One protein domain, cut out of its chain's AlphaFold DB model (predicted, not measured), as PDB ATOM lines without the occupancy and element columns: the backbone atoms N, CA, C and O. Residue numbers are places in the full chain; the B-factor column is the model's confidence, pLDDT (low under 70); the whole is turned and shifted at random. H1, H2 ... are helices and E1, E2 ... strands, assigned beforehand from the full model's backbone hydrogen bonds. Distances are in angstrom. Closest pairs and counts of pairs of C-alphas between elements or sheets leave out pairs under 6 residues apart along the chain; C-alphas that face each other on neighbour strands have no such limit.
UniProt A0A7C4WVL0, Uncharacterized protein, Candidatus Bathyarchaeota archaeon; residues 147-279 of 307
ATOM      1  N   VAL A 147       0.501 103.854  68.957       95.38
ATOM      2  CA  VAL A 147       0.279 103.364  67.573       95.38
ATOM      3  C   VAL A 147      -0.685 104.215  66.732       95.38
ATOM      4  O   VAL A 147      -1.190 103.759  65.709       95.38
ATOM      5  N   GLY A 148      -0.986 105.452  67.143       95.56
ATOM      6  CA  GLY A 148      -1.798 106.390  66.349       95.56
ATOM      7  C   GLY A 148      -3.294 106.062  66.243       95.56
ATOM      8  O   GLY A 148      -4.046 106.838  65.658       95.56
ATOM      9  N   VAL A 149      -3.753 104.951  66.828       97.25
ATOM     10  CA  VAL A 149      -5.171 104.566  66.920       97.25
ATOM     11  C   VAL A 149      -5.665 104.679  68.358       97.25
ATOM     12  O   VAL A 149      -4.882 104.544  69.298       97.25
ATOM     13  N   LYS A 150      -6.963 104.926  68.561       97.88
ATOM     14  CA  LYS A 150      -7.530 105.007  69.914       97.88
ATOM     15  C   LYS A 150      -7.610 103.620  70.542       97.88
ATOM     16  O   LYS A 150      -8.064 102.674  69.899       97.88
ATOM     17  N   ARG A 151      -7.277 103.516  71.832       97.81
ATOM     18  CA  ARG A 151      -7.421 102.275  72.612       97.81
ATOM     19  C   ARG A 151      -8.857 101.749  72.583       97.81
ATOM     20  O   ARG A 151      -9.073 100.554  72.407       97.81
ATOM     21  N   ARG A 152      -9.847 102.643  72.655       98.00
ATOM     22  CA  ARG A 152     -11.272 102.317  72.491       98.00
ATOM     23  C   ARG A 152     -11.551 101.524  71.216       98.00
ATOM     24  O   ARG A 152     -12.251 100.519  71.276       98.00
ATOM     25  N   ASP A 153     -11.005 101.956  70.085       98.12
ATOM     26  CA  ASP A 153     -11.285 101.329  68.790       98.12
ATOM     27  C   ASP A 153     -10.670  99.926  68.726       98.12
ATOM     28  O   ASP A 153     -11.305  98.991  68.236       98.12
ATOM     29  N   VAL A 154      -9.482  99.751  69.316       98.31
ATOM     30  CA  VAL A 154      -8.830  98.443  69.478       98.31
ATOM     31  C   VAL A 154      -9.686  97.498  70.326       98.31
ATOM     32  O   VAL A 154      -9.970  96.375  69.901       98.31
ATOM     33  N   ILE A 155     -10.150  97.962  71.490       98.19
ATOM     34  CA  ILE A 155     -11.004  97.183  72.397       98.19
ATOM     35  C   ILE A 155     -12.311  96.776  71.708       98.19
ATOM     36  O   ILE A 155     -12.728  95.621  71.792       98.19
ATOM     37  N   LEU A 156     -12.973  97.711  71.021       98.31
ATOM     38  CA  LEU A 156     -14.242  97.443  70.342       98.31
ATOM     39  C   LEU A 156     -14.071  96.461  69.176       98.31
ATOM     40  O   LEU A 156     -14.940  95.607  68.965       98.31
ATOM     41  N   LEU A 157     -12.955  96.547  68.448       98.31
ATOM     42  CA  LEU A 157     -12.617  95.608  67.381       98.31
ATOM     43  C   LEU A 157     -12.368  94.195  67.925       98.31
ATOM     44  O   LEU A 157     -12.886  93.227  67.361       98.31
ATOM     45  N   GLU A 158     -11.609  94.074  69.018       98.19
ATOM     46  CA  GLU A 158     -11.356  92.798  69.699       98.19
ATOM     47  C   GLU A 158     -12.673  92.180  70.155       98.19
ATOM     48  O   GLU A 158     -13.004  91.062  69.760       98.19
ATOM     49  N   ALA A 159     -13.471  92.954  70.889       98.19
ATOM     50  CA  ALA A 159     -14.746  92.516  71.424       98.19
ATOM     51  C   ALA A 159     -15.694  92.036  70.314       98.19
ATOM     52  O   ALA A 159     -16.362  91.013  70.461       98.19
ATOM     53  N   GLU A 160     -15.744  92.724  69.170       98.44
ATOM     54  CA  GLU A 160     -16.565  92.302  68.034       98.44
ATOM     55  C   GLU A 160     -16.055  91.008  67.378       98.44
ATOM     56  O   GLU A 160     -16.862  90.126  67.064       98.44
ATOM     57  N   LYS A 161     -14.737  90.846  67.200       98.56
ATOM     58  CA  LYS A 161     -14.147  89.601  66.679       98.56
ATOM     59  C   LYS A 161     -14.412  88.429  67.630       98.56
ATOM     60  O   LYS A 161     -14.907  87.391  67.185       98.56
ATOM     61  N   THR A 162     -14.185  88.618  68.926       98.44
ATOM     62  CA  THR A 162     -14.455  87.627  69.976       98.44
ATOM     63  C   THR A 162     -15.938  87.256  70.021       98.44
ATOM     64  O   THR A 162     -16.272  86.070  70.031       98.44
ATOM     65  N   ARG A 163     -16.853  88.233  69.932       98.56
ATOM     66  CA  ARG A 163     -18.302  87.979  69.851       98.56
ATOM     67  C   ARG A 163     -18.659  87.062  68.686       98.56
ATOM     68  O   ARG A 163     -19.426  86.119  68.862       98.56
ATOM     69  N   ARG A 164     -18.127  87.338  67.490       98.56
ATOM     70  CA  ARG A 164     -18.404  86.537  66.285       98.56
ATOM     71  C   ARG A 164     -17.944  85.094  66.462       98.56
ATOM     72  O   ARG A 164     -18.706  84.189  66.136       98.56
ATOM     73  N   GLN A 165     -16.753  84.886  67.028       98.50
ATOM     74  CA  GLN A 165     -16.241  83.548  67.340       98.50
ATOM     75  C   GLN A 165     -17.168  82.804  68.310       98.50
ATOM     76  O   GLN A 165     -17.557  81.671  68.034       98.50
ATOM     77  N   LEU A 166     -17.569  83.446  69.414       98.69
ATOM     78  CA  LEU A 166     -18.438  82.834  70.425       98.69
ATOM     79  C   LEU A 166     -19.835  82.512  69.883       98.69
ATOM     80  O   LEU A 166     -20.355  81.434  70.148       98.69
ATOM     81  N   VAL A 167     -20.434  83.405  69.087       98.69
ATOM     82  CA  VAL A 167     -21.733  83.155  68.436       98.69
ATOM     83  C   VAL A 167     -21.637  81.991  67.447       98.69
ATOM     84  O   VAL A 167     -22.532  81.144  67.398       98.69
ATOM     85  N   GLU A 168     -20.556  81.921  66.668       98.44
ATOM     86  CA  GLU A 168     -20.342  80.829  65.717       98.44
ATOM     87  C   GLU A 168     -20.149  79.485  66.438       98.44
ATOM     88  O   GLU A 168     -20.779  78.499  66.049       98.44
ATOM     89  N   LEU A 169     -19.353  79.461  67.514       98.69
ATOM     90  CA  LEU A 169     -19.172  78.293  68.381       98.69
ATOM     91  C   LEU A 169     -20.482  77.872  69.047       98.69
ATOM     92  O   LEU A 169     -20.818  76.696  68.994       98.69
ATOM     93  N   LYS A 170     -21.264  78.816  69.585       98.75
ATOM     94  CA  LYS A 170     -22.580  78.533  70.176       98.75
ATOM     95  C   LYS A 170     -23.497  77.835  69.182       98.75
ATOM     96  O   LYS A 170     -24.017  76.766  69.475       98.75
ATOM     97  N   ARG A 171     -23.648  78.402  67.981       98.62
ATOM     98  CA  ARG A 171     -24.478  77.812  66.922       98.62
ATOM     99  C   ARG A 171     -24.031  76.388  66.585       98.62
ATOM    100  O   ARG A 171     -24.863  75.519  66.345       98.62
ATOM    101  N   ARG A 172     -22.717  76.153  66.528       98.44
ATOM    102  CA  ARG A 172     -22.146  74.841  66.202       98.44
ATOM    103  C   ARG A 172     -22.316  73.840  67.341       98.44
ATOM    104  O   ARG A 172     -22.622  72.691  67.043       98.44
ATOM    105  N   LEU A 173     -22.166  74.271  68.592       98.56
ATOM    106  CA  LEU A 173     -22.410  73.461  69.784       98.56
ATOM    107  C   LEU A 173     -23.888  73.065  69.888       98.56
ATOM    108  O   LEU A 173     -24.186  71.888  70.055       98.56
ATOM    109  N   ASP A 174     -24.805  74.015  69.688       98.38
ATOM    110  CA  ASP A 174     -26.253  73.768  69.696       98.38
ATOM    111  C   ASP A 174     -26.657  72.718  68.642       98.38
ATOM    112  O   ASP A 174     -27.472  71.838  68.917       98.38
ATOM    113  N   ALA A 175     -26.052  72.767  67.448       98.19
ATOM    114  CA  ALA A 175     -26.335  71.826  66.362       98.19
ATOM    115  C   ALA A 175     -25.883  70.385  66.659       98.19
ATOM    116  O   ALA A 175     -26.535  69.438  66.223       98.19
ATOM    117  N   VAL A 176     -24.790  70.208  67.409       97.94
ATOM    118  CA  VAL A 176     -24.257  68.878  67.756       97.94
ATOM    119  C   VAL A 176     -24.692  68.388  69.133       97.94
ATOM    120  O   VAL A 176     -24.357  67.271  69.513       97.94
ATOM    121  N   ARG A 177     -25.453  69.195  69.880       96.75
ATOM    122  CA  ARG A 177     -25.774  68.966  71.295       96.75
ATOM    123  C   ARG A 177     -26.339  67.573  71.588       96.75
ATOM    124  O   ARG A 177     -25.995  66.982  72.597       96.75
ATOM    125  N   ARG A 178     -27.168  67.028  70.691       97.31
ATOM    126  CA  ARG A 178     -27.778  65.690  70.841       97.31
ATOM    127  C   ARG A 178     -26.806  64.522  70.639       97.31
ATOM    128  O   ARG A 178     -27.168  63.391  70.931       97.31
ATOM    129  N   TYR A 179     -25.616  64.786  70.107       97.62
ATOM    130  CA  TYR A 179     -24.634  63.768  69.732       97.62
ATOM    131  C   TYR A 179     -23.431  63.739  70.688       97.62
ATOM    132  O   TYR A 179     -22.720  62.736  70.756       97.62
ATOM    133  N   VAL A 180     -23.212  64.808  71.455       97.31
ATOM    134  CA  VAL A 180     -22.099  64.940  72.407       97.31
ATOM    135  C   VAL A 180     -22.511  64.534  73.823       97.31
ATOM    136  O   VAL A 180     -23.699  64.430  74.120       97.31
ATOM    137  N   ASP A 181     -21.529  64.279  74.683       96.12
ATOM    138  CA  ASP A 181     -21.752  64.064  76.112       96.12
ATOM    139  C   ASP A 181     -21.644  65.403  76.858       96.12
ATOM    140  O   ASP A 181     -20.605  66.062  76.804       96.12
ATOM    141  N   GLU A 182     -22.710  65.829  77.542       96.25
ATOM    142  CA  GLU A 182     -22.690  67.078  78.319       96.25
ATOM    143  C   GLU A 182     -21.825  66.976  79.587       96.25
ATOM    144  O   GLU A 182     -21.448  68.004  80.142       96.25
ATOM    145  N   SER A 183     -21.474  65.757  80.019       96.12
ATOM    146  CA  SER A 183     -20.516  65.517  81.106       96.12
ATOM    147  C   SER A 183     -19.054  65.562  80.650       96.12
ATOM    148  O   SER A 183     -18.149  65.514  81.483       96.12
ATOM    149  N   SER A 184     -18.798  65.683  79.338       97.44
ATOM    150  CA  SER A 184     -17.441  65.866  78.822       97.44
ATOM    151  C   SER A 184     -16.829  67.155  79.387       97.44
ATOM    152  O   SER A 184     -17.448  68.222  79.281       97.44
ATOM    153  N   PRO A 185     -15.570  67.125  79.865       97.19
ATOM    154  CA  PRO A 185     -14.885  68.335  80.314       97.19
ATOM    155  C   PRO A 185     -14.732  69.369  79.186       97.19
ATOM    156  O   PRO A 185     -14.652  70.571  79.444       97.19
ATOM    157  N   PHE A 186     -14.720  68.941  77.915       98.19
ATOM    158  CA  PHE A 186     -14.685  69.865  76.780       98.19
ATOM    159  C   PHE A 186     -16.035  70.548  76.555       98.19
ATOM    160  O   PHE A 186     -16.052  71.719  76.168       98.19
ATOM    161  N   TYR A 187     -17.148  69.843  76.792       98.31
ATOM    162  CA  TYR A 187     -18.480  70.442  76.746       98.31
ATOM    163  C   TYR A 187     -18.639  71.459  77.869       98.31
ATOM    164  O   TYR A 187     -18.987  72.608  77.594       98.31
ATOM    165  N   GLU A 188     -18.328  71.060  79.104       96.62
ATOM    166  CA  GLU A 188     -18.421  71.918  80.285       96.62
ATOM    167  C   GLU A 188     -17.636  73.218  80.070       96.62
ATOM    168  O   GLU A 188     -18.229  74.300  80.045       96.62
ATOM    169  N   ALA A 189     -16.336  73.116  79.768       97.25
ATOM    170  CA  ALA A 189     -15.480  74.278  79.554       97.25
ATOM    171  C   ALA A 189     -15.964  75.170  78.397       97.25
ATOM    172  O   ALA A 189     -16.063  76.389  78.544       97.25
ATOM    173  N   LEU A 190     -16.284  74.592  77.232       98.25
ATOM    174  CA  LEU A 190     -16.716  75.373  76.070       98.25
ATOM    175  C   LEU A 190     -18.061  76.066  76.314       98.25
ATOM    176  O   LEU A 190     -18.233  77.224  75.922       98.25
ATOM    177  N   SER A 191     -19.009  75.369  76.941       97.69
ATOM    178  CA  SER A 191     -20.325  75.918  77.263       97.69
ATOM    179  C   SER A 191     -20.204  77.122  78.197       97.69
ATOM    180  O   SER A 191     -20.845  78.151  77.957       97.69
ATOM    181  N   GLU A 192     -19.303  77.048  79.178       96.56
ATOM    182  CA  GLU A 192     -19.050  78.129  80.122       96.56
ATOM    183  C   GLU A 192     -18.337  79.313  79.456       96.56
ATOM    184  O   GLU A 192     -18.795  80.453  79.586       96.56
ATOM    185  N   PHE A 193     -17.311  79.064  78.630       97.19
ATOM    186  CA  PHE A 193     -16.657  80.113  77.835       97.19
ATOM    187  C   PHE A 193     -17.637  80.863  76.927       97.19
ATOM    188  O   PHE A 193     -17.534  82.081  76.774       97.19
ATOM    189  N   ILE A 194     -18.588  80.158  76.309       98.31
ATOM    190  CA  ILE A 194     -19.626  80.781  75.479       98.31
ATOM    191  C   ILE A 194     -20.570  81.616  76.343       98.31
ATOM    192  O   ILE A 194     -20.852  82.768  76.007       98.31
ATOM    193  N   ARG A 195     -21.063  81.044  77.444       96.25
ATOM    194  CA  ARG A 195     -22.049  81.678  78.319       96.25
ATOM    195  C   ARG A 195     -21.504  82.958  78.950       96.25
ATOM    196  O   ARG A 195     -22.124  84.009  78.804       96.25
ATOM    197  N   VAL A 196     -20.357  82.869  79.620       94.75
ATOM    198  CA  VAL A 196     -19.711  84.008  80.289       94.75
ATOM    199  C   VAL A 196     -19.155  84.982  79.259       94.75
ATOM    200  O   VAL A 196     -19.366  86.189  79.364       94.75
ATOM    201  N   GLY A 197     -18.500  84.471  78.213       96.25
ATOM    202  CA  GLY A 197     -17.846  85.302  77.208       96.25
ATOM    203  C   GLY A 197     -18.806  86.229  76.462       96.25
ATOM    204  O   GLY A 197     -18.448  87.372  76.186       96.25
ATOM    205  N   LEU A 198     -20.035  85.793  76.157       97.69
ATOM    206  CA  LEU A 198     -21.016  86.646  75.473       97.69
ATOM    207  C   LEU A 198     -21.465  87.839  76.333       97.69
ATOM    208  O   LEU A 198     -21.588  88.949  75.808       97.69
ATOM    209  N   GLU A 199     -21.678  87.632  77.633       97.06
ATOM    210  CA  GLU A 199     -22.053  88.704  78.567       97.06
ATOM    211  C   GLU A 199     -20.852  89.612  78.873       97.06
ATOM    212  O   GLU A 199     -20.977  90.836  78.819       97.06
ATOM    213  N   SER A 200     -19.665  89.031  79.079       95.06
ATOM    214  CA  SER A 200     -18.414  89.770  79.303       95.06
ATOM    215  C   SER A 200     -18.067  90.681  78.122       95.06
ATOM    216  O   SER A 200     -17.805  91.869  78.300       95.06
ATOM    217  N   VAL A 201     -18.175  90.183  76.886       97.06
ATOM    218  CA  VAL A 201     -17.967  90.991  75.674       97.06
ATOM    219  C   VAL A 201     -18.967  92.146  75.589       97.06
ATOM    220  O   VAL A 201     -18.599  93.255  75.197       97.06
ATOM    221  N   LYS A 202     -20.232  91.919  75.956       97.69
ATOM    222  CA  LYS A 202     -21.253  92.973  75.969       97.69
ATOM    223  C   LYS A 202     -20.927  94.048  77.009       97.69
ATOM    224  O   LYS A 202     -20.951  95.229  76.665       97.69
ATOM    225  N   ALA A 203     -20.564  93.647  78.228       97.19
ATOM    226  CA  ALA A 203     -20.143  94.562  79.287       97.19
ATOM    227  C   ALA A 203     -18.900  95.366  78.867       97.19
ATOM    228  O   ALA A 203     -18.902  96.594  78.957       97.19
ATOM    229  N   LYS A 204     -17.892  94.698  78.287       96.81
ATOM    230  CA  LYS A 204     -16.662  95.323  77.778       96.81
ATOM    231  C   LYS A 204     -16.945  96.380  76.712       96.81
ATOM    232  O   LYS A 204     -16.361  97.459  76.766       96.81
ATOM    233  N   LYS A 205     -17.854  96.113  75.766       97.38
ATOM    234  CA  LYS A 205     -18.249  97.095  74.735       97.38
ATOM    235  C   LYS A 205     -18.921  98.327  75.336       97.38
ATOM    236  O   LYS A 205     -18.621  99.440  74.903       97.38
ATOM    237  N   ASN A 206     -19.803  98.137  76.315       97.31
ATOM    238  CA  ASN A 206     -20.492  99.244  76.980       97.31
ATOM    239  C   ASN A 206     -19.501 100.092  77.783       97.31
ATOM    240  O   ASN A 206     -19.411 101.295  77.557       97.31
ATOM    241  N   TRP A 207     -18.662  99.449  78.603       97.00
ATOM    242  CA  TRP A 207     -17.569 100.110  79.315       97.00
ATOM    243  C   TRP A 207     -16.669 100.919  78.375       97.00
ATOM    244  O   TRP A 207     -16.491 102.117  78.576       97.00
ATOM    245  N   ALA A 208     -16.153 100.300  77.310       96.50
ATOM    246  CA  ALA A 208     -15.225 100.969  76.402       96.50
ATOM    247  C   ALA A 208     -15.854 102.172  75.683       96.50
ATOM    248  O   ALA A 208     -15.156 103.124  75.345       96.50
ATOM    249  N   SER A 209     -17.168 102.148  75.450       94.62
ATOM    250  CA  SER A 209     -17.881 103.247  74.788       94.62
ATOM    251  C   SER A 209     -18.062 104.465  75.699       94.62
ATOM    252  O   SER A 209     -18.066 105.599  75.215       94.62
ATOM    253  N   GLU A 210     -18.185 104.236  77.005       93.81
ATOM    254  CA  GLU A 210     -18.513 105.254  78.006       93.81
ATOM    255  C   GLU A 210     -17.272 105.802  78.723       93.81
ATOM    256  O   GLU A 210     -17.220 106.988  79.040       93.81
ATOM    257  N   ASP A 211     -16.259 104.967  78.961       95.00
ATOM    258  CA  ASP A 211     -15.103 105.319  79.785       95.00
ATOM    259  C   ASP A 211     -14.131 106.259  79.036       95.00
ATOM    260  O   ASP A 211     -13.572 105.876  77.993       95.00
ATOM    261  N   PRO A 212     -13.883 107.488  79.536       95.19
ATOM    262  CA  PRO A 212     -12.975 108.441  78.898       95.19
ATOM    263  C   PRO A 212     -11.517 107.969  78.844       95.19
ATOM    264  O   PRO A 212     -10.790 108.358  77.931       95.19
ATOM    265  N   SER A 213     -11.082 107.097  79.763       93.38
ATOM    266  CA  SER A 213      -9.703 106.583  79.800       93.38
ATOM    267  C   SER A 213      -9.345 105.746  78.567       93.38
ATOM    268  O   SER A 213      -8.169 105.564  78.252       93.38
ATOM    269  N   THR A 214     -10.345 105.269  77.821       95.94
ATOM    270  CA  THR A 214     -10.153 104.524  76.568       95.94
ATOM    271  C   THR A 214      -9.927 105.431  75.353       95.94
ATOM    272  O   THR A 214      -9.549 104.944  74.289       95.94
ATOM    273  N   ALA A 215     -10.129 106.748  75.480       96.81
ATOM    274  CA  ALA A 215     -10.010 107.687  74.363       96.81
ATOM    275  C   ALA A 215      -8.557 108.029  73.987       96.81
ATOM    276  O   ALA A 215      -8.329 108.587  72.910       96.81
ATOM    277  N   ARG A 216      -7.582 107.697  74.846       96.94
ATOM    278  CA  ARG A 216      -6.153 107.873  74.547       96.94
ATOM    279  C   ARG A 216      -5.695 106.969  73.400       96.94
ATOM    280  O   ARG A 216      -6.382 106.017  73.022       96.94
ATOM    281  N   GLN A 217      -4.500 107.241  72.882       98.00
ATOM    282  CA  GLN A 217      -3.860 106.331  71.938       98.00
ATOM    283  C   GLN A 217      -3.585 104.972  72.594       98.00
ATOM    284  O   GLN A 217      -3.205 104.899  73.769       98.00
ATOM    285  N   ALA A 218      -3.805 103.913  71.821       98.00
ATOM    286  CA  ALA A 218      -3.360 102.574  72.154       98.00
ATOM    287  C   ALA A 218      -1.835 102.500  72.063       98.00
ATOM    288  O   ALA A 218      -1.218 103.220  71.268       98.00
ATOM    289  N   THR A 219      -1.242 101.600  72.833       98.38
ATOM    290  CA  THR A 219       0.157 101.206  72.670       98.38
ATOM    291  C   THR A 219       0.304 100.018  71.714       98.38
ATOM    292  O   THR A 219      -0.673  99.339  71.382       98.38
ATOM    293  N   VAL A 220       1.540  99.730  71.292       98.38
ATOM    294  CA  VAL A 220       1.873  98.496  70.564       98.38
ATOM    295  C   VAL A 220       1.417  97.266  71.356       98.38
ATOM    296  O   VAL A 220       0.771  96.396  70.777       98.38
ATOM    297  N   SER A 221       1.689  97.209  72.662       98.00
ATOM    298  CA  SER A 221       1.320  96.093  73.542       98.00
ATOM    299  C   SER A 221      -0.188  95.879  73.645       98.00
ATOM    300  O   SER A 221      -0.642  94.741  73.578       98.00
ATOM    301  N   GLU A 222      -0.985  96.944  73.748       97.94
ATOM    302  CA  GLU A 222      -2.450  96.856  73.823       97.94
ATOM    303  C   GLU A 222      -3.066  96.377  72.506       97.94
ATOM    304  O   GLU A 222      -3.953  95.520  72.504       97.94
ATOM    305  N   LEU A 223      -2.575  96.897  71.375       98.06
ATOM    306  CA  LEU A 223      -2.995  96.447  70.048       98.06
ATOM    307  C   LEU A 223      -2.614  94.984  69.811       98.06
ATOM    308  O   LEU A 223      -3.437  94.194  69.336       98.06
ATOM    309  N   PHE A 224      -1.381  94.627  70.156       97.88
ATOM    310  CA  PHE A 224      -0.851  93.285  69.985       97.88
ATOM    311  C   PHE A 224      -1.581  92.265  70.864       97.88
ATOM    312  O   PHE A 224      -2.043  91.250  70.346       97.88
ATOM    313  N   ASP A 225      -1.764  92.547  72.155       97.25
ATOM    314  CA  ASP A 225      -2.513  91.679  73.070       97.25
ATOM    315  C   ASP A 225      -3.959  91.481  72.594       97.25
ATOM    316  O   ASP A 225      -4.445  90.356  72.450       97.25
ATOM    317  N   SER A 226      -4.635  92.578  72.249       97.69
ATOM    318  CA  SER A 226      -6.030  92.542  71.814       97.69
ATOM    319  C   SER A 226      -6.226  91.709  70.550       97.69
ATOM    320  O   SER A 226      -7.162  90.916  70.470       97.69
ATOM    321  N   MET A 227      -5.369  91.875  69.541       97.06
ATOM    322  CA  MET A 227      -5.540  91.186  68.262       97.06
ATOM    323  C   MET A 227      -4.868  89.814  68.246       97.06
ATOM    324  O   MET A 227      -5.500  88.817  67.912       97.06
ATOM    325  N   VAL A 228      -3.590  89.737  68.593       97.94
ATOM    326  CA  VAL A 228      -2.793  88.521  68.398       97.94
ATOM    327  C   VAL A 228      -3.052  87.516  69.515       97.94
ATOM    328  O   VAL A 228      -3.369  86.358  69.233       97.94
ATOM    329  N   ALA A 229      -3.015  87.956  70.775       96.69
ATOM    330  CA  ALA A 229      -3.254  87.064  71.905       96.69
ATOM    331  C   ALA A 229      -4.743  86.705  72.039       96.69
ATOM    332  O   ALA A 229      -5.133  85.543  71.914       96.69
ATOM    333  N   ARG A 230      -5.614  87.693  72.263       96.69
ATOM    334  CA  ARG A 230      -7.020  87.444  72.636       96.69
ATOM    335  C   ARG A 230      -7.862  86.877  71.493       96.69
ATOM    336  O   ARG A 230      -8.584  85.894  71.696       96.69
ATOM    337  N   VAL A 231      -7.761  87.447  70.289       98.06
ATOM    338  CA  VAL A 231      -8.555  86.974  69.140       98.06
ATOM    339  C   VAL A 231      -7.985  85.687  68.557       98.06
ATOM    340  O   VAL A 231      -8.755  84.744  68.364       98.06
ATOM    341  N   TYR A 232      -6.690  85.641  68.233       98.31
ATOM    342  CA  TYR A 232      -6.130  84.516  67.479       98.31
ATOM    343  C   TYR A 232      -5.657  83.381  68.390       98.31
ATOM    344  O   TYR A 232      -6.185  82.277  68.269       98.31
ATOM    345  N   PHE A 233      -4.768  83.634  69.355       98.12
ATOM    346  CA  PHE A 233      -4.263  82.578  70.242       98.12
ATOM    347  C   PHE A 233      -5.363  81.984  71.144       98.12
ATOM    348  O   PHE A 233      -5.690  80.802  71.036       98.12
ATOM    349  N   TYR A 234      -6.024  82.791  71.980       97.06
ATOM    350  CA  TYR A 234      -7.088  82.295  72.871       97.06
ATOM    351  C   TYR A 234      -8.383  81.943  72.120       97.06
ATOM    352  O   TYR A 234      -9.184  81.129  72.588       97.06
ATOM    353  N   GLY A 235      -8.613  82.524  70.938       97.81
ATOM    354  CA  GLY A 235      -9.659  82.061  70.021       97.81
ATOM    355  C   GLY A 235      -9.401  80.633  69.553       97.81
ATOM    356  O   GLY A 235     -10.284  79.784  69.678       97.81
ATOM    357  N   MET A 236      -8.182  80.344  69.089       98.25
ATOM    358  CA  MET A 236      -7.761  79.012  68.650       98.25
ATOM    359  C   MET A 236      -8.009  77.946  69.721       98.25
ATOM    360  O   MET A 236      -8.556  76.893  69.397       98.25
ATOM    361  N   LEU A 237      -7.691  78.226  70.991       97.81
ATOM    362  CA  LEU A 237      -7.921  77.283  72.095       97.81
ATOM    363  C   LEU A 237      -9.407  76.930  72.268       97.81
ATOM    364  O   LEU A 237      -9.747  75.760  72.439       97.81
ATOM    365  N   ARG A 238     -10.307  77.914  72.136       98.19
ATOM    366  CA  ARG A 238     -11.765  77.692  72.200       98.19
ATOM    367  C   ARG A 238     -12.267  76.828  71.042       98.19
ATOM    368  O   ARG A 238     -13.087  75.935  71.257       98.19
ATOM    369  N   PHE A 239     -11.750  77.027  69.826       98.69
ATOM    370  CA  PHE A 239     -12.027  76.098  68.722       98.69
ATOM    371  C   PHE A 239     -11.426  74.712  68.993       98.69
ATOM    372  O   PHE A 239     -12.074  73.714  68.697       98.69
ATOM    373  N   GLY A 240     -10.254  74.632  69.625       98.56
ATOM    374  CA  GLY A 240      -9.631  73.384  70.072       98.56
ATOM    375  C   GLY A 240     -10.509  72.564  71.021       98.56
ATOM    376  O   GLY A 240     -10.610  71.350  70.846       98.56
ATOM    377  N   LEU A 241     -11.196  73.209  71.971       98.50
ATOM    378  CA  LEU A 241     -12.179  72.542  72.837       98.50
ATOM    379  C   LEU A 241     -13.312  71.921  72.013       98.50
ATOM    380  O   LEU A 241     -13.627  70.746  72.181       98.50
ATOM    381  N   PHE A 242     -13.874  72.676  71.064       98.75
ATOM    382  CA  PHE A 242     -14.935  72.164  70.195       98.75
ATOM    383  C   PHE A 242     -14.455  71.017  69.292       98.75
ATOM    384  O   PHE A 242     -15.154  70.016  69.125       98.75
ATOM    385  N   TYR A 243     -13.243  71.121  68.744       98.62
ATOM    386  CA  TYR A 243     -12.620  70.045  67.979       98.62
ATOM    387  C   TYR A 243     -12.493  68.770  68.820       98.62
ATOM    388  O   TYR A 243     -12.913  67.709  68.370       98.62
ATOM    389  N   ARG A 244     -11.976  68.869  70.050       98.44
ATOM    390  CA  ARG A 244     -11.827  67.714  70.949       98.44
ATOM    391  C   ARG A 244     -13.171  67.095  71.317       98.44
ATOM    392  O   ARG A 244     -13.309  65.885  71.187       98.44
ATOM    393  N   LEU A 245     -14.169  67.915  71.644       98.56
ATOM    394  CA  LEU A 245     -15.531  67.458  71.926       98.56
ATOM    395  C   LEU A 245     -16.123  66.661  70.750       98.56
ATOM    396  O   LEU A 245     -16.592  65.541  70.908       98.56
ATOM    397  N   THR A 246     -16.051  67.206  69.532       98.06
ATOM    398  CA  THR A 246     -16.568  66.519  68.328       98.06
ATOM    399  C   THR A 246     -15.786  65.252  67.963       98.06
ATOM    400  O   THR A 246     -16.258  64.436  67.176       98.06
ATOM    401  N   ARG A 247     -14.590  65.059  68.526       97.62
ATOM    402  CA  ARG A 247     -13.726  63.898  68.291       97.62
ATOM    403  C   ARG A 247     -13.964  62.740  69.260       97.62
ATOM    404  O   ARG A 247     -13.410  61.674  69.007       97.62
ATOM    405  N   GLU A 248     -14.768  62.918  70.307       97.31
ATOM    406  CA  GLU A 248     -15.083  61.858  71.281       97.31
ATOM    407  C   GLU A 248     -15.910  60.719  70.673       97.31
ATOM    408  O   GLU A 248     -15.770  59.569  71.079       97.31
ATOM    409  N   LYS A 249     -16.730  61.021  69.657       95.12
ATOM    410  CA  LYS A 249     -17.515  60.038  68.893       95.12
ATOM    411  C   LYS A 249     -17.265  60.221  67.389       95.12
ATOM    412  O   LYS A 249     -18.088  60.808  66.688       95.12
ATOM    413  N   PRO A 250     -16.105  59.773  66.876       90.19
ATOM    414  CA  PRO A 250     -15.651  60.092  65.518       90.19
ATOM    415  C   PRO A 250     -16.495  59.452  64.403       90.19
ATOM    416  O   PRO A 250     -16.398  59.889  63.252       90.19
ATOM    417  N   ASP A 251     -17.301  58.443  64.737       93.88
ATOM    418  CA  ASP A 251     -18.148  57.714  63.789       93.88
ATOM    419  C   ASP A 251     -19.464  58.441  63.475       93.88
ATOM    420  O   ASP A 251     -20.078  58.172  62.444       93.88
ATOM    421  N   GLU A 252     -19.864  59.418  64.297       96.88
ATOM    422  CA  GLU A 252     -21.059  60.233  64.064       96.88
ATOM    423  C   GLU A 252     -20.834  61.211  62.894       96.88
ATOM    424  O   GLU A 252     -20.017  62.138  63.008       96.88
ATOM    425  N   PRO A 253     -21.560  61.084  61.761       96.88
ATOM    426  CA  PRO A 253     -21.281  61.877  60.560       96.88
ATOM    427  C   PRO A 253     -21.355  63.393  60.785       96.88
ATOM    428  O   PRO A 253     -20.519  64.139  60.269       96.88
ATOM    429  N   ILE A 254     -22.315  63.846  61.599       97.44
ATOM    430  CA  ILE A 254     -22.476  65.263  61.950       97.44
ATOM    431  C   ILE A 254     -21.288  65.785  62.769       97.44
ATOM    432  O   ILE A 254     -20.804  66.894  62.530       97.44
ATOM    433  N   LEU A 255     -20.751  64.978  63.688       98.06
ATOM    434  CA  LEU A 255     -19.589  65.363  64.486       98.06
ATOM    435  C   LEU A 255     -18.333  65.436  63.621       98.06
ATOM    436  O   LEU A 255     -17.560  66.381  63.754       98.06
ATOM    437  N   LYS A 256     -18.176  64.521  62.660       97.75
ATOM    438  CA  LYS A 256     -17.075  64.543  61.688       97.75
ATOM    439  C   LYS A 256     -17.088  65.789  60.796       97.75
ATOM    440  O   LYS A 256     -16.028  66.325  60.459       97.75
ATOM    441  N   GLU A 257     -18.264  66.271  60.390       97.75
ATOM    442  CA  GLU A 257     -18.384  67.547  59.671       97.75
ATOM    443  C   GLU A 257     -17.912  68.712  60.553       97.75
ATOM    444  O   GLU A 257     -17.061  69.514  60.150       97.75
ATOM    445  N   HIS A 258     -18.424  68.776  61.781       98.38
ATOM    446  CA  HIS A 258     -18.111  69.843  62.723       98.38
ATOM    447  C   HIS A 258     -16.643  69.821  63.175       98.38
ATOM    448  O   HIS A 258     -16.041  70.890  63.308       98.38
ATOM    449  N   SER A 259     -16.029  68.643  63.304       98.25
ATOM    450  CA  SER A 259     -14.605  68.500  63.610       98.25
ATOM    451  C   SER A 259     -13.738  69.029  62.466       98.25
ATOM    452  O   SER A 259     -12.771  69.746  62.707       98.25
ATOM    453  N   ARG A 260     -14.093  68.743  61.201       98.25
ATOM    454  CA  ARG A 260     -13.389  69.287  60.022       98.25
ATOM    455  C   ARG A 260     -13.521  70.804  59.934       98.25
ATOM    456  O   ARG A 260     -12.549  71.488  59.633       98.25
ATOM    457  N   TRP A 261     -14.715  71.337  60.191       98.31
ATOM    458  CA  TRP A 261     -14.927  72.783  60.239       98.31
ATOM    459  C   TRP A 261     -14.093  73.435  61.352       98.31
ATOM    460  O   TRP A 261     -13.449  74.455  61.114       98.31
ATOM    461  N   SER A 262     -14.067  72.827  62.539       98.38
ATOM    462  CA  SER A 262     -13.303  73.331  63.680       98.38
ATOM    463  C   SER A 262     -11.801  73.306  63.404       98.38
ATOM    464  O   SER A 262     -11.127  74.305  63.637       98.38
ATOM    465  N   LEU A 263     -11.300  72.230  62.788       98.56
ATOM    466  CA  LEU A 263      -9.906  72.124  62.360       98.56
ATOM    467  C   LEU A 263      -9.517  73.249  61.393       98.56
ATOM    468  O   LEU A 263      -8.525  73.925  61.628       98.56
ATOM    469  N   LYS A 264     -10.350  73.547  60.387       98.62
ATOM    470  CA  LYS A 264     -10.109  74.679  59.470       98.62
ATOM    471  C   LYS A 264     -10.043  76.028  60.195       98.62
ATOM    472  O   LYS A 264      -9.283  76.907  59.797       98.62
ATOM    473  N   LYS A 265     -10.851  76.223  61.247       98.50
ATOM    474  CA  LYS A 265     -10.785  77.437  62.079       98.50
ATOM    475  C   LYS A 265      -9.496  77.478  62.892       98.50
ATOM    476  O   LYS A 265      -8.883  78.535  62.951       98.50
ATOM    477  N   ILE A 266      -9.073  76.355  63.470       98.75
ATOM    478  CA  ILE A 266      -7.801  76.241  64.197       98.75
ATOM    479  C   ILE A 266      -6.629  76.556  63.264       98.75
ATOM    480  O   ILE A 266      -5.810  77.397  63.604       98.75
ATOM    481  N   GLU A 267      -6.585  75.961  62.071       98.69
ATOM    482  CA  GLU A 267      -5.552  76.220  61.055       98.69
ATOM    483  C   GLU A 267      -5.515  77.694  60.639       98.69
ATOM    484  O   GLU A 267      -4.442  78.287  60.554       98.69
ATOM    485  N   PHE A 268      -6.685  78.310  60.430       98.44
ATOM    486  CA  PHE A 268      -6.788  79.744  60.168       98.44
ATOM    487  C   PHE A 268      -6.195  80.568  61.317       98.44
ATOM    488  O   PHE A 268      -5.314  81.383  61.075       98.44
ATOM    489  N   MET A 269      -6.636  80.341  62.561       98.25
ATOM    490  CA  MET A 269      -6.150  81.110  63.714       98.25
ATOM    491  C   MET A 269      -4.655  80.894  63.959       98.25
ATOM    492  O   MET A 269      -3.961  81.842  64.299       98.25
ATOM    493  N   CYS A 270      -4.163  79.668  63.768       98.12
ATOM    494  CA  CYS A 270      -2.751  79.322  63.898       98.12
ATOM    495  C   CYS A 270      -1.898  80.086  62.883       98.12
ATOM    496  O   CYS A 270      -0.868  80.647  63.252       98.12
ATOM    497  N   ARG A 271      -2.352  80.165  61.625       98.44
ATOM    498  CA  ARG A 271      -1.674  80.952  60.593       98.44
ATOM    499  C   ARG A 271      -1.666  82.438  60.941       98.44
ATOM    500  O   ARG A 271      -0.595  83.016  60.989       98.44
ATOM    501  N   GLU A 272      -2.817  83.033  61.265       98.31
ATOM    502  CA  GLU A 272      -2.875  84.459  61.639       98.31
ATOM    503  C   GLU A 272      -2.001  84.760  62.865       98.31
ATOM    504  O   GLU A 272      -1.293  85.760  62.894       98.31
ATOM    505  N   PHE A 273      -2.023  83.886  63.876       98.12
ATOM    506  CA  PHE A 273      -1.157  84.005  65.044       98.12
ATOM    507  C   PHE A 273       0.320  83.956  64.642       98.12
ATOM    508  O   PHE A 273       1.074  84.834  65.043       98.12
ATOM    509  N   THR A 274       0.724  82.976  63.833       96.88
ATOM    510  CA  THR A 274       2.123  82.795  63.409       96.88
ATOM    511  C   THR A 274       2.604  83.940  62.521       96.88
ATOM    512  O   THR A 274       3.705  84.431  62.721       96.88
ATOM    513  N   ASP A 275       1.777  84.422  61.593       97.75
ATOM    514  CA  ASP A 275       2.138  85.520  60.687       97.75
ATOM    515  C   ASP A 275       2.255  86.864  61.427       97.75
ATOM    516  O   ASP A 275       3.025  87.741  61.033       97.75
ATOM    517  N   LEU A 276       1.484  87.046  62.505       97.38
ATOM    518  CA  LEU A 276       1.456  88.288  63.279       97.38
ATOM    519  C   LEU A 276       2.379  88.273  64.502       97.38
ATOM    520  O   LEU A 276       2.595  89.339  65.088       97.38
ATOM    521  N   SER A 277       2.931  87.124  64.894       96.88
ATOM    522  CA  SER A 277       3.793  86.967  66.073       96.88
ATOM    523  C   SER A 277       5.202  86.494  65.718       96.88
ATOM    524  O   SER A 277       5.417  85.755  64.767       96.88
ATOM    525  N   SER A 278       6.167  86.899  66.534       96.19
ATOM    526  CA  SER A 278       7.536  86.392  66.544       96.19
ATOM    527  C   SER A 278       7.779  85.770  67.914       96.19
ATOM    528  O   SER A 278       8.601  86.250  68.697       96.19
ATOM    529  N   TYR A 279       6.966  84.765  68.253       95.69
ATOM    530  CA  TYR A 279       6.921  84.245  69.612       95.69
ATOM    531  C   TYR A 279       8.134  83.374  69.957       95.69
ATOM    532  O   TYR A 279       8.705  82.688  69.111       95.69
TER     533      TYR A 279
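Overview. This is residues 147 to 279 of the 307 residues of an uncharacterized protein of Candidatus Bathyarchaeota archaeon (UniProt A0A7C4WVL0). This is an elongated up-and-down bundle of four long helices: the helical hairpins H1 with H2 and H4 with H5, H1 and H4 side by side in the middle. The short E1, H3 and E2 gather at one end. The 133 printed residues hold five named helices and two named strands, in the order E1, H1, H2, H3, E2, H4, H5; the class is mostly helix. It is only just compact, close to loose, with a radius of gyration of the C-alphas of 16.5 A and spans of 52 by 31 by 19 A.

Along the chain. Find C-alpha 147 at (0.279, 103.364, 67.573), where E1, residues 147 to 150, begins. H1, residues 151 to 176, then runs 37.7 A, and H2, residues 185 to 210, 37.2 A with a kink of 26 degrees near residue 199. Next come H3, residues 212 to 215, E2, residues 217 to 219, and H4, residues 220 to 246, 37.0 A long. H5, residues 253 to 276, runs 35.0 A to C-alpha 276 at (1.456, 88.288, 63.279).

Arrangement. Start at the hub, H1. It touches H2 at a shallow tilt of 31 degrees, opposite ways, closest at the C-alphas of Ala 159 and Val 201, 5.5 A. It touches H4 at 4 degrees, a shallow tilt, the same way, closest at C-alphas 158 and 226, 5.7 A. H4 touches H5 at a shallow tilt of 20 degrees, opposite ways, closest at C-alphas 246 and 255, 5.0 A. H2 and H5 are apart. E1 and E2 pair with no named strand. Every O i to N i+4 pair is within hydrogen-bond range in H1 and H5, 21 of 22 in H2 and 19 of 23 in H4; H3 is too short for such a pair.

Size, cuts and confidence. The C-alphas farthest apart, of Pro 212 and Asp 251, are 53.2 A apart. The printed part has no cut, no link is long, and no printed residue is under 70 in pLDDT.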